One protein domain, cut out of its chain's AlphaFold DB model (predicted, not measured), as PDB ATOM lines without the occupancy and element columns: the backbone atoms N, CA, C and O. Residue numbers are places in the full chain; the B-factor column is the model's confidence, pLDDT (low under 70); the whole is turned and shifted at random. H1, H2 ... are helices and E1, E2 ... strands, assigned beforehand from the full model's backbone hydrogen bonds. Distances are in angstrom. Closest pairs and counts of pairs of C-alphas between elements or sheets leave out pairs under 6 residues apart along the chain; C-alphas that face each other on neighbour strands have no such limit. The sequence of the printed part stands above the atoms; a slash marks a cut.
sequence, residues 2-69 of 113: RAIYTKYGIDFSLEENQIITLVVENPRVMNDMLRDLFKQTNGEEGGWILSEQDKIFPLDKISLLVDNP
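AT A GLANCE: This is residues 2 to 69 of the 113 residues of an uncharacterized protein of Oribacterium sinus F0268 (UniProt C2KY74). Two hairpins side by side make a small twisted antiparallel sheet, E2 E1 E3 E4; the longest helix, H1, grazes it with residues 33 to 40, and short H2 meets H1's last residues. The 68 printed residues run E1, E2, H1, E3, E4, H2, mixed in class. The whole is compact, radius of gyration of the C-alphas 12.0 A, spans 32 by 27 by 22 A.

HOW THE PARTS SIT: Inner strands E1, residues 2 to 5, and E3, residues 48 to 52, have N 4 and O 49 2.8 A apart. Edge strand E2, residues 10 to 13, forms a hairpin with E1, N 5 and O 10 at 2.8 A. Edge strand E4, residues 55 to 57, forms one with E3, N 57 and O 50 at 2.8 A. E2, H1, residues 27 to 41, and E3 form a split strand-helix-strand unit, E1 between its same-way strands, its crossover right-handed. The closest C-alphas of H1 and E3, Asp 36 and Trp 48, are 6.9 A apart. With residues 40 to 41 alone, H1 touches H2, residues 59 to 62; the closest C-alphas, Thr 41 and Asp 60, are 4.1 A apart. In H1 every O i to N i+4 pair is within hydrogen-bond range; H2 is too short for one.

IN THESE COORDINATES: E1 begins at C-alpha 2 (237.983, 231.168, 222.091). H1 spans 20.9 A and E3 13.5 A. H2 ends at C-alpha 62 (232.992, 219.420, 224.613).

THE WHOLE: The printed part has no cut. The link from E2 to H1, residues 14 to 26, is long. No printed residue is under pLDDT 70.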
ATOM      1  N   ARG A   2     238.567 230.123 222.960       93.94
ATOM      2  CA  ARG A   2     237.983 231.168 222.091       93.94
ATOM      3  C   ARG A   2     236.892 230.586 221.209       93.94
ATOM      4  O   ARG A   2     237.091 229.517 220.637       93.94
ATOM      5  N   ALA A   3     235.779 231.300 221.081       94.38
ATOM      6  CA  ALA A   3     234.705 230.972 220.153       94.38
ATOM      7  C   ALA A   3     234.692 231.992 219.013       94.38
ATOM      8  O   ALA A   3     234.599 233.199 219.239       94.38
ATOM      9  N   ILE A   4     234.808 231.489 217.787       95.06
ATOM     10  CA  ILE A   4     234.996 232.290 216.581       95.06
ATOM     11  C   ILE A   4     233.930 231.894 215.560       95.06
ATOM     12  O   ILE A   4     233.701 230.709 215.321       95.06
ATOM     13  N   TYR A   5     233.308 232.882 214.922       95.81
ATOM     14  CA  TYR A   5     232.416 232.692 213.781       95.81
ATOM     15  C   TYR A   5     232.837 233.640 212.651       95.81
ATOM     16  O   TYR A   5     232.450 234.813 212.595       95.81
ATOM     17  N   THR A   6     233.676 233.128 211.745       92.50
ATOM     18  CA  THR A   6     234.430 233.923 210.756       92.50
ATOM     19  C   THR A   6     233.536 234.687 209.783       92.50
ATOM     20  O   THR A   6     233.833 235.835 209.459       92.50
ATOM     21  N   LYS A   7     232.409 234.092 209.367       92.62
ATOM     22  CA  LYS A   7     231.453 234.678 208.408       92.62
ATOM     23  C   LYS A   7     230.949 236.063 208.831       92.62
ATOM     24  O   LYS A   7     230.680 236.889 207.962       92.62
ATOM     25  N   TYR A   8     230.831 236.318 210.136       92.44
ATOM     26  CA  TYR A   8     230.354 237.595 210.683       92.44
ATOM     27  C   TYR A   8     231.405 238.313 211.544       92.44
ATOM     28  O   TYR A   8     231.072 239.276 212.227       92.44
ATOM     29  N   GLY A   9     232.668 237.866 211.510       93.12
ATOM     30  CA  GLY A   9     233.764 238.493 212.259       93.12
ATOM     31  C   GLY A   9     233.605 238.423 213.780       93.12
ATOM     32  O   GLY A   9     234.090 239.304 214.482       93.12
ATOM     33  N   ILE A  10     232.900 237.409 214.288       94.19
ATOM     34  CA  ILE A  10     232.667 237.236 215.725       94.19
ATOM     35  C   ILE A  10     233.839 236.469 216.322       94.19
ATOM     36  O   ILE A  10     234.225 235.423 215.799       94.19
ATOM     37  N   ASP A  11     234.373 236.984 217.423       94.62
ATOM     38  CA  ASP A  11     235.488 236.395 218.155       94.62
ATOM     39  C   ASP A  11     235.426 236.860 219.612       94.62
ATOM     40  O   ASP A  11     235.519 238.056 219.893       94.62
ATOM     41  N   PHE A  12     235.228 235.924 220.535       93.44
ATOM     42  CA  PHE A  12     235.262 236.206 221.966       93.44
ATOM     43  C   PHE A  12     235.978 235.104 222.749       93.44
ATOM     44  O   PHE A  12     235.977 233.926 222.380       93.44
ATOM     45  N   SER A  13     236.603 235.510 223.855       93.88
ATOM     46  CA  SER A  13     237.289 234.618 224.790       93.88
ATOM     47  C   SER A  13     236.290 234.044 225.788       93.88
ATOM     48  O   SER A  13     235.629 234.796 226.488       93.88
ATOM     49  N   LEU A  14     236.189 232.720 225.856       92.75
ATOM     50  CA  LEU A  14     235.489 231.989 226.903       92.75
ATOM     51  C   LEU A  14     236.446 231.788 228.084       92.75
ATOM     52  O   LEU A  14     237.394 230.992 228.001       92.75
ATOM     53  N   GLU A  15     236.182 232.514 229.165       92.69
ATOM     54  CA  GLU A  15     236.891 232.403 230.438       92.69
ATOM     55  C   GLU A  15     236.072 231.596 231.448       92.69
ATOM     56  O   GLU A  15     234.839 231.595 231.431       92.69
ATOM     57  N   GLU A  16     236.768 230.884 232.332       91.56
ATOM     58  CA  GLU A  16     236.119 230.094 233.373       91.56
ATOM     59  C   GLU A  16     235.314 231.002 234.315       91.56
ATOM     60  O   GLU A  16     235.761 232.086 234.692       91.56
ATOM     61  N   ASN A  17     234.117 230.552 234.701       92.31
ATOM     62  CA  ASN A  17     233.185 231.285 235.568       92.31
ATOM     63  C   ASN A  17     232.709 232.648 235.026       92.31
ATOM     64  O   ASN A  17     232.207 233.468 235.796       92.31
ATOM     65  N   GLN A  18     232.809 232.889 233.716       93.75
ATOM     66  CA  GLN A  18     232.254 234.080 233.069       93.75
ATOM     67  C   GLN A  18     231.125 233.734 232.097       93.75
ATOM     68  O   GLN A  18     231.151 232.716 231.407       93.75
ATOM     69  N   ILE A  19     230.122 234.614 232.032       93.56
ATOM     70  CA  ILE A  19     228.975 234.489 231.126       93.56
ATOM     71  C   ILE A  19     229.142 235.485 229.986       93.56
ATOM     72  O   ILE A  19     229.388 236.668 230.215       93.56
ATOM     73  N   ILE A  20     228.936 235.012 228.759       94.00
ATOM     74  CA  ILE A  20     228.929 235.846 227.558       94.00
ATOM     75  C   ILE A  20     227.525 235.864 226.974       94.00
ATOM     76  O   ILE A  20     226.884 234.828 226.811       94.00
ATOM     77  N   THR A  21     227.047 237.062 226.649       94.75
ATOM     78  CA  THR A  21     225.769 237.269 225.968       94.75
ATOM     79  C   THR A  21     226.032 237.820 224.579       94.75
ATOM     80  O   THR A  21     226.560 238.919 224.428       94.75
ATOM     81  N   LEU A  22     225.645 237.056 223.560       94.00
ATOM     82  CA  LEU A  22     225.684 237.489 222.170       94.00
ATOM     83  C   LEU A  22     224.278 237.905 221.730       94.00
ATOM     84  O   LEU A  22     223.369 237.078 221.684       94.00
ATOM     85  N   VAL A  23     224.112 239.178 221.377       95.38
ATOM     86  CA  VAL A  23     222.862 239.711 220.821       95.38
ATOM     87  C   VAL A  23     223.004 239.822 219.308       95.38
ATOM     88  O   VAL A  23     223.898 240.505 218.814       95.38
ATOM     89  N   VAL A  24     222.122 239.149 218.568       95.75
ATOM     90  CA  VAL A  24     222.113 239.158 217.100       95.75
ATOM     91  C   VAL A  24     220.819 239.799 216.616       95.75
ATOM     92  O   VAL A  24     219.757 239.188 216.657       95.75
ATOM     93  N   GLU A  25     220.907 241.042 216.145       96.75
ATOM     94  CA  GLU A  25     219.725 241.827 215.764       96.75
ATOM     95  C   GLU A  25     219.081 241.357 214.456       96.75
ATOM     96  O   GLU A  25     217.874 241.491 214.265       96.75
ATOM     97  N   ASN A  26     219.873 240.801 213.533       96.50
ATOM     98  CA  ASN A  26     219.365 240.316 212.256       96.50
ATOM     99  C   ASN A  26     218.850 238.869 212.396       96.50
ATOM    100  O   ASN A  26     219.661 237.958 212.585       96.50
ATOM    101  N   PRO A  27     217.543 238.607 212.196       96.81
ATOM    102  CA  PRO A  27     216.980 237.271 212.387       96.81
ATOM    103  C   PRO A  27     217.571 236.206 211.459       96.81
ATOM    104  O   PRO A  27     217.675 235.042 211.839       96.81
ATOM    105  N   ARG A  28     217.985 236.580 210.239       96.50
ATOM    106  CA  ARG A  28     218.610 235.637 209.295       96.50
ATOM    107  C   ARG A  28     219.995 235.217 209.773       96.50
ATOM    108  O   ARG A  28     220.330 234.041 209.695       96.50
ATOM    109  N   VAL A  29     220.763 236.173 210.292       96.19
ATOM    110  CA  VAL A  29     222.086 235.920 210.877       96.19
ATOM    111  C   VAL A  29     221.946 235.042 212.115       96.19
ATOM    112  O   VAL A  29     222.653 234.047 212.236       96.19
ATOM    113  N   MET A  30     220.980 235.345 212.986       96.00
ATOM    114  CA  MET A  30     220.719 234.539 214.178       96.00
ATOM    115  C   MET A  30     220.340 233.101 213.820       96.00
ATOM    116  O   MET A  30     220.895 232.163 214.384       96.00
ATOM    117  N   ASN A  31     219.452 232.915 212.840       95.62
ATOM    118  CA  ASN A  31     219.063 231.585 212.376       95.62
ATOM    119  C   ASN A  31     220.249 230.805 211.781       95.62
ATOM    120  O   ASN A  31     220.422 229.630 212.085       95.62
ATOM    121  N   ASP A  32     221.100 231.456 210.981       95.69
ATOM    122  CA  ASP A  32     222.325 230.838 210.463       95.69
ATOM    123  C   ASP A  32     223.231 230.335 211.595       95.69
ATOM    124  O   ASP A  32     223.671 229.187 211.572       95.69
ATOM    125  N   MET A  33     223.473 231.179 212.599       95.75
ATOM    126  CA  MET A  33     224.350 230.855 213.725       95.75
ATOM    127  C   MET A  33     223.783 229.737 214.605       95.75
ATOM    128  O   MET A  33     224.539 228.863 215.032       95.75
ATOM    129  N   LEU A  34     222.469 229.739 214.855       95.56
ATOM    130  CA  LEU A  34     221.784 228.692 215.618       95.56
ATOM    131  C   LEU A  34     221.757 227.359 214.868       95.56
ATOM    132  O   LEU A  34     222.007 226.318 215.471       95.56
ATOM    133  N   ARG A  35     221.497 227.381 213.555       95.81
ATOM    134  CA  ARG A  35     221.534 226.176 212.717       95.81
ATOM    135  C   ARG A  35     222.917 225.535 212.752       95.81
ATOM    136  O   ARG A  35     223.015 224.316 212.860       95.81
ATOM    137  N   ASP A  36     223.966 226.345 212.659       96.38
ATOM    138  CA  ASP A  36     225.337 225.851 212.715       96.38
ATOM    139  C   ASP A  36     225.678 225.294 214.106       96.38
ATOM    140  O   ASP A  36     226.233 224.201 214.176       96.38
ATOM    141  N   LEU A  37     225.273 225.953 215.205       95.62
ATOM    142  CA  LEU A  37     225.424 225.388 216.558       95.62
ATOM    143  C   LEU A  37     224.753 224.022 216.672       95.62
ATOM    144  O   LEU A  37     225.405 223.070 217.083       95.62
ATOM    145  N   PHE A  38     223.483 223.924 216.271       95.75
ATOM    146  CA  PHE A  38     222.703 222.691 216.360       95.75
ATOM    147  C   PHE A  38     223.345 221.541 215.577       95.75
ATOM    148  O   PHE A  38     223.455 220.421 216.073       95.75
ATOM    149  N   LYS A  39     223.811 221.818 214.355       96.19
ATOM    150  CA  LYS A  39     224.537 220.849 213.529       96.19
ATOM    151  C   LYS A  39     225.839 220.405 214.188       96.19
ATOM    152  O   LYS A  39     226.079 219.210 214.342       96.19
ATOM    153  N   GLN A  40     226.655 221.357 214.629       96.06
ATOM    154  CA  GLN A  40     227.981 221.068 215.169       96.06
ATOM    155  C   GLN A  40     227.939 220.361 216.520       96.06
ATOM    156  O   GLN A  40     228.800 219.528 216.794       96.06
ATOM    157  N   THR A  41     226.928 220.629 217.347       95.75
ATOM    158  CA  THR A  41     226.706 219.872 218.589       95.75
ATOM    159  C   THR A  41     226.234 218.442 218.325       95.75
ATOM    160  O   THR A  41     226.408 217.585 219.182       95.75
ATOM    161  N   ASN A  42     225.698 218.164 217.132       94.62
ATOM    162  CA  ASN A  42     225.318 216.823 216.675       94.62
ATOM    163  C   ASN A  42     226.408 216.136 215.825       94.62
ATOM    164  O   ASN A  42     226.172 215.060 215.279       94.62
ATOM    165  N   GLY A  43     227.602 216.732 215.716       94.25
ATOM    166  CA  GLY A  43     228.749 216.160 214.999       94.25
ATOM    167  C   GLY A  43     228.793 216.456 213.496       94.25
ATOM    168  O   GLY A  43     229.623 215.886 212.789       94.25
ATOM    169  N   GLU A  44     227.928 217.340 212.997       95.56
ATOM    170  CA  GLU A  44     227.960 217.825 211.613       95.56
ATOM    171  C   GLU A  44     228.874 219.057 211.449       95.56
ATOM    172  O   GLU A  44     229.345 219.661 212.413       95.56
ATOM    173  N   GLU A  45     229.119 219.462 210.202       93.19
ATOM    174  CA  GLU A  45     229.869 220.684 209.890       93.19
ATOM    175  C   GLU A  45     229.054 221.965 210.158       93.19
ATOM    176  O   GLU A  45     227.829 222.003 209.998       93.19
ATOM    177  N   GLY A  46     229.750 223.052 210.505       94.12
ATOM    178  CA  GLY A  46     229.170 224.385 210.683       94.12
ATOM    179  C   GLY A  46     230.238 225.466 210.868       94.12
ATOM    180  O   GLY A  46     231.435 225.181 210.845       94.12
ATOM    181  N   GLY A  47     229.809 226.724 210.998       94.69
ATOM    182  CA  GLY A  47     230.705 227.883 210.990       94.69
ATOM    183  C   GLY A  47     231.392 228.228 212.317       94.69
ATOM    184  O   GLY A  47     232.270 229.092 212.315       94.69
ATOM    185  N   TRP A  48     231.015 227.605 213.438       95.50
ATOM    186  CA  TRP A  48     231.644 227.880 214.732       95.50
ATOM    187  C   TRP A  48     232.970 227.155 214.878       95.50
ATOM    188  O   TRP A  48     233.081 225.954 214.640       95.50
ATOM    189  N   ILE A  49     233.975 227.884 215.338       95.06
ATOM    190  CA  ILE A  49     235.293 227.351 215.644       95.06
ATOM    191  C   ILE A  49     235.541 227.594 217.123       95.06
ATOM    192  O   ILE A  49     235.496 228.731 217.592       95.06
ATOM    193  N   LEU A  50     235.805 226.514 217.847       94.69
ATOM    194  CA  LEU A  50     236.147 226.550 219.256       94.69
ATOM    195  C   LEU A  50     237.611 226.139 219.395       94.69
ATOM    196  O   LEU A  50     237.975 225.029 219.004       94.69
ATOM    197  N   SER A  51     238.465 227.038 219.882       93.44
ATOM    198  CA  SER A  51     239.911 226.804 219.912       93.44
ATOM    199  C   SER A  51     240.576 227.201 221.226       93.44
ATOM    200  O   SER A  51     240.127 228.091 221.949       93.44
ATOM    201  N   GLU A  52     241.676 226.530 221.553       92.94
ATOM    202  CA  GLU A  52     242.541 226.866 222.682       92.94
ATOM    203  C   GLU A  52     243.986 226.511 222.339       92.94
ATOM    204  O   GLU A  52     244.252 225.384 221.930       92.94
ATOM    205  N   GLN A  53     244.908 227.475 222.473       86.25
ATOM    206  CA  GLN A  53     246.336 227.301 222.150       86.25
ATOM    207  C   GLN A  53     246.557 226.637 220.773       86.25
ATOM    208  O   GLN A  53     247.240 225.624 220.660       86.25
ATOM    209  N   ASP A  54     245.894 227.167 219.739       83.19
ATOM    210  CA  ASP A  54     245.910 226.680 218.346       83.19
ATOM    211  C   ASP A  54     245.306 225.287 218.101       83.19
ATOM    212  O   ASP A  54     245.229 224.822 216.961       83.19
ATOM    213  N   LYS A  55     244.788 224.627 219.140       94.00
ATOM    214  CA  LYS A  55     244.031 223.387 219.003       94.00
ATOM    215  C   LYS A  55     242.549 223.688 218.819       94.00
ATOM    216  O   LYS A  55     241.948 224.383 219.633       94.00
ATOM    217  N   ILE A  56     241.952 223.123 217.773       93.25
ATOM    218  CA  ILE A  56     240.505 223.178 217.537       93.25
ATOM    219  C   ILE A  56     239.832 222.012 218.260       93.25
ATOM    220  O   ILE A  56     240.304 220.871 218.208       93.25
ATOM    221  N   PHE A  57     238.719 222.302 218.923       94.12
ATOM    222  CA  PHE A  57     237.912 221.332 219.643       94.12
ATOM    223  C   PHE A  57     236.569 221.131 218.939       94.12
ATOM    224  O   PHE A  57     235.913 222.110 218.579       94.12
ATOM    225  N   PRO A  58     236.140 219.876 218.748       93.44
ATOM    226  CA  PRO A  58     234.867 219.590 218.112       93.44
ATOM    227  C   PRO A  58     233.728 219.771 219.130       93.44
ATOM    228  O   PRO A  58     233.818 219.302 220.270       93.44
ATOM    229  N   LEU A  59     232.688 220.516 218.740       94.31
ATOM    230  CA  LEU A  59     231.619 220.948 219.647       94.31
ATOM    231  C   LEU A  59     230.836 219.758 220.222       94.31
ATOM    232  O   LEU A  59     230.610 219.721 221.425       94.31
ATOM    233  N   ASP A  60     230.532 218.743 219.413       95.00
ATOM    234  CA  ASP A  60     229.849 217.502 219.820       95.00
ATOM    235  C   ASP A  60     230.469 216.798 221.041       95.00
ATOM    236  O   ASP A  60     229.787 216.069 221.760       95.00
ATOM    237  N   LYS A  61     231.767 217.003 221.299       93.06
ATOM    238  CA  LYS A  61     232.476 216.346 222.410       93.06
ATOM    239  C   LYS A  61     232.599 217.194 223.660       93.06
ATOM    240  O   LYS A  61     232.762 216.628 224.744       93.06
ATOM    241  N   ILE A  62     232.622 218.517 223.515       92.06
ATOM    242  CA  ILE A  62     232.992 219.420 224.613       92.06
ATOM    243  C   ILE A  62     231.927 220.454 224.958       92.06
ATOM    244  O   ILE A  62     232.071 221.129 225.975       92.06
ATOM    245  N   SER A  63     230.872 220.583 224.155       91.88
ATOM    246  CA  SER A  63     229.767 221.493 224.423       91.88
ATOM    247  C   SER A  63     228.451 220.745 224.629       91.88
ATOM    248  O   SER A  63     228.290 219.581 224.267       91.88
ATOM    249  N   LEU A  64     227.507 221.439 225.261       90.94
ATOM    250  CA  LEU A  64     226.121 221.024 225.404       90.94
ATOM    251  C   LEU A  64     225.257 222.194 224.942       90.94
ATOM    252  O   LEU A  64     225.377 223.298 225.479       90.94
ATOM    253  N   LEU A  65     224.403 221.959 223.949       93.31
ATOM    254  CA  LEU A  65     223.399 222.930 223.533       93.31
ATOM    255  C   LEU A  65     222.125 222.702 224.347       93.31
ATOM    256  O   LEU A  65     221.560 221.614 224.317       93.31
ATOM    257  N   VAL A  66     221.685 223.738 225.059       93.12
ATOM    258  CA  VAL A  66     220.422 223.741 225.803       93.12
ATOM    259  C   VAL A  66     219.492 224.755 225.149       93.12
ATOM    260  O   VAL A  66     219.642 225.959 225.336       93.12
ATOM    261  N   ASP A  67     218.545 224.263 224.359       91.06
ATOM    262  CA  ASP A  67     217.495 225.053 223.712       91.06
ATOM    263  C   ASP A  67     216.252 225.194 224.604       91.06
ATOM    264  O   ASP A  67     215.589 226.233 224.597       91.06
ATOM    265  N   ASN A  68     215.975 224.180 225.426       92.06
ATOM    266  CA  ASN A  68     214.930 224.202 226.437       92.06
ATOM    267  C   ASN A  68     215.487 223.829 227.826       92.06
ATOM    268  O   ASN A  68     215.781 222.664 228.093       92.06
ATOM    269  N   PRO A  69     215.584 224.787 228.763       90.69
ATOM    270  CA  PRO A  69     216.071 224.516 230.114       90.69
ATOM    271  C   PRO A  69     215.223 223.506 230.898       90.69
ATOM    272  O   PRO A  69     215.738 222.840 231.790       90.69
TER     273      PRO A  69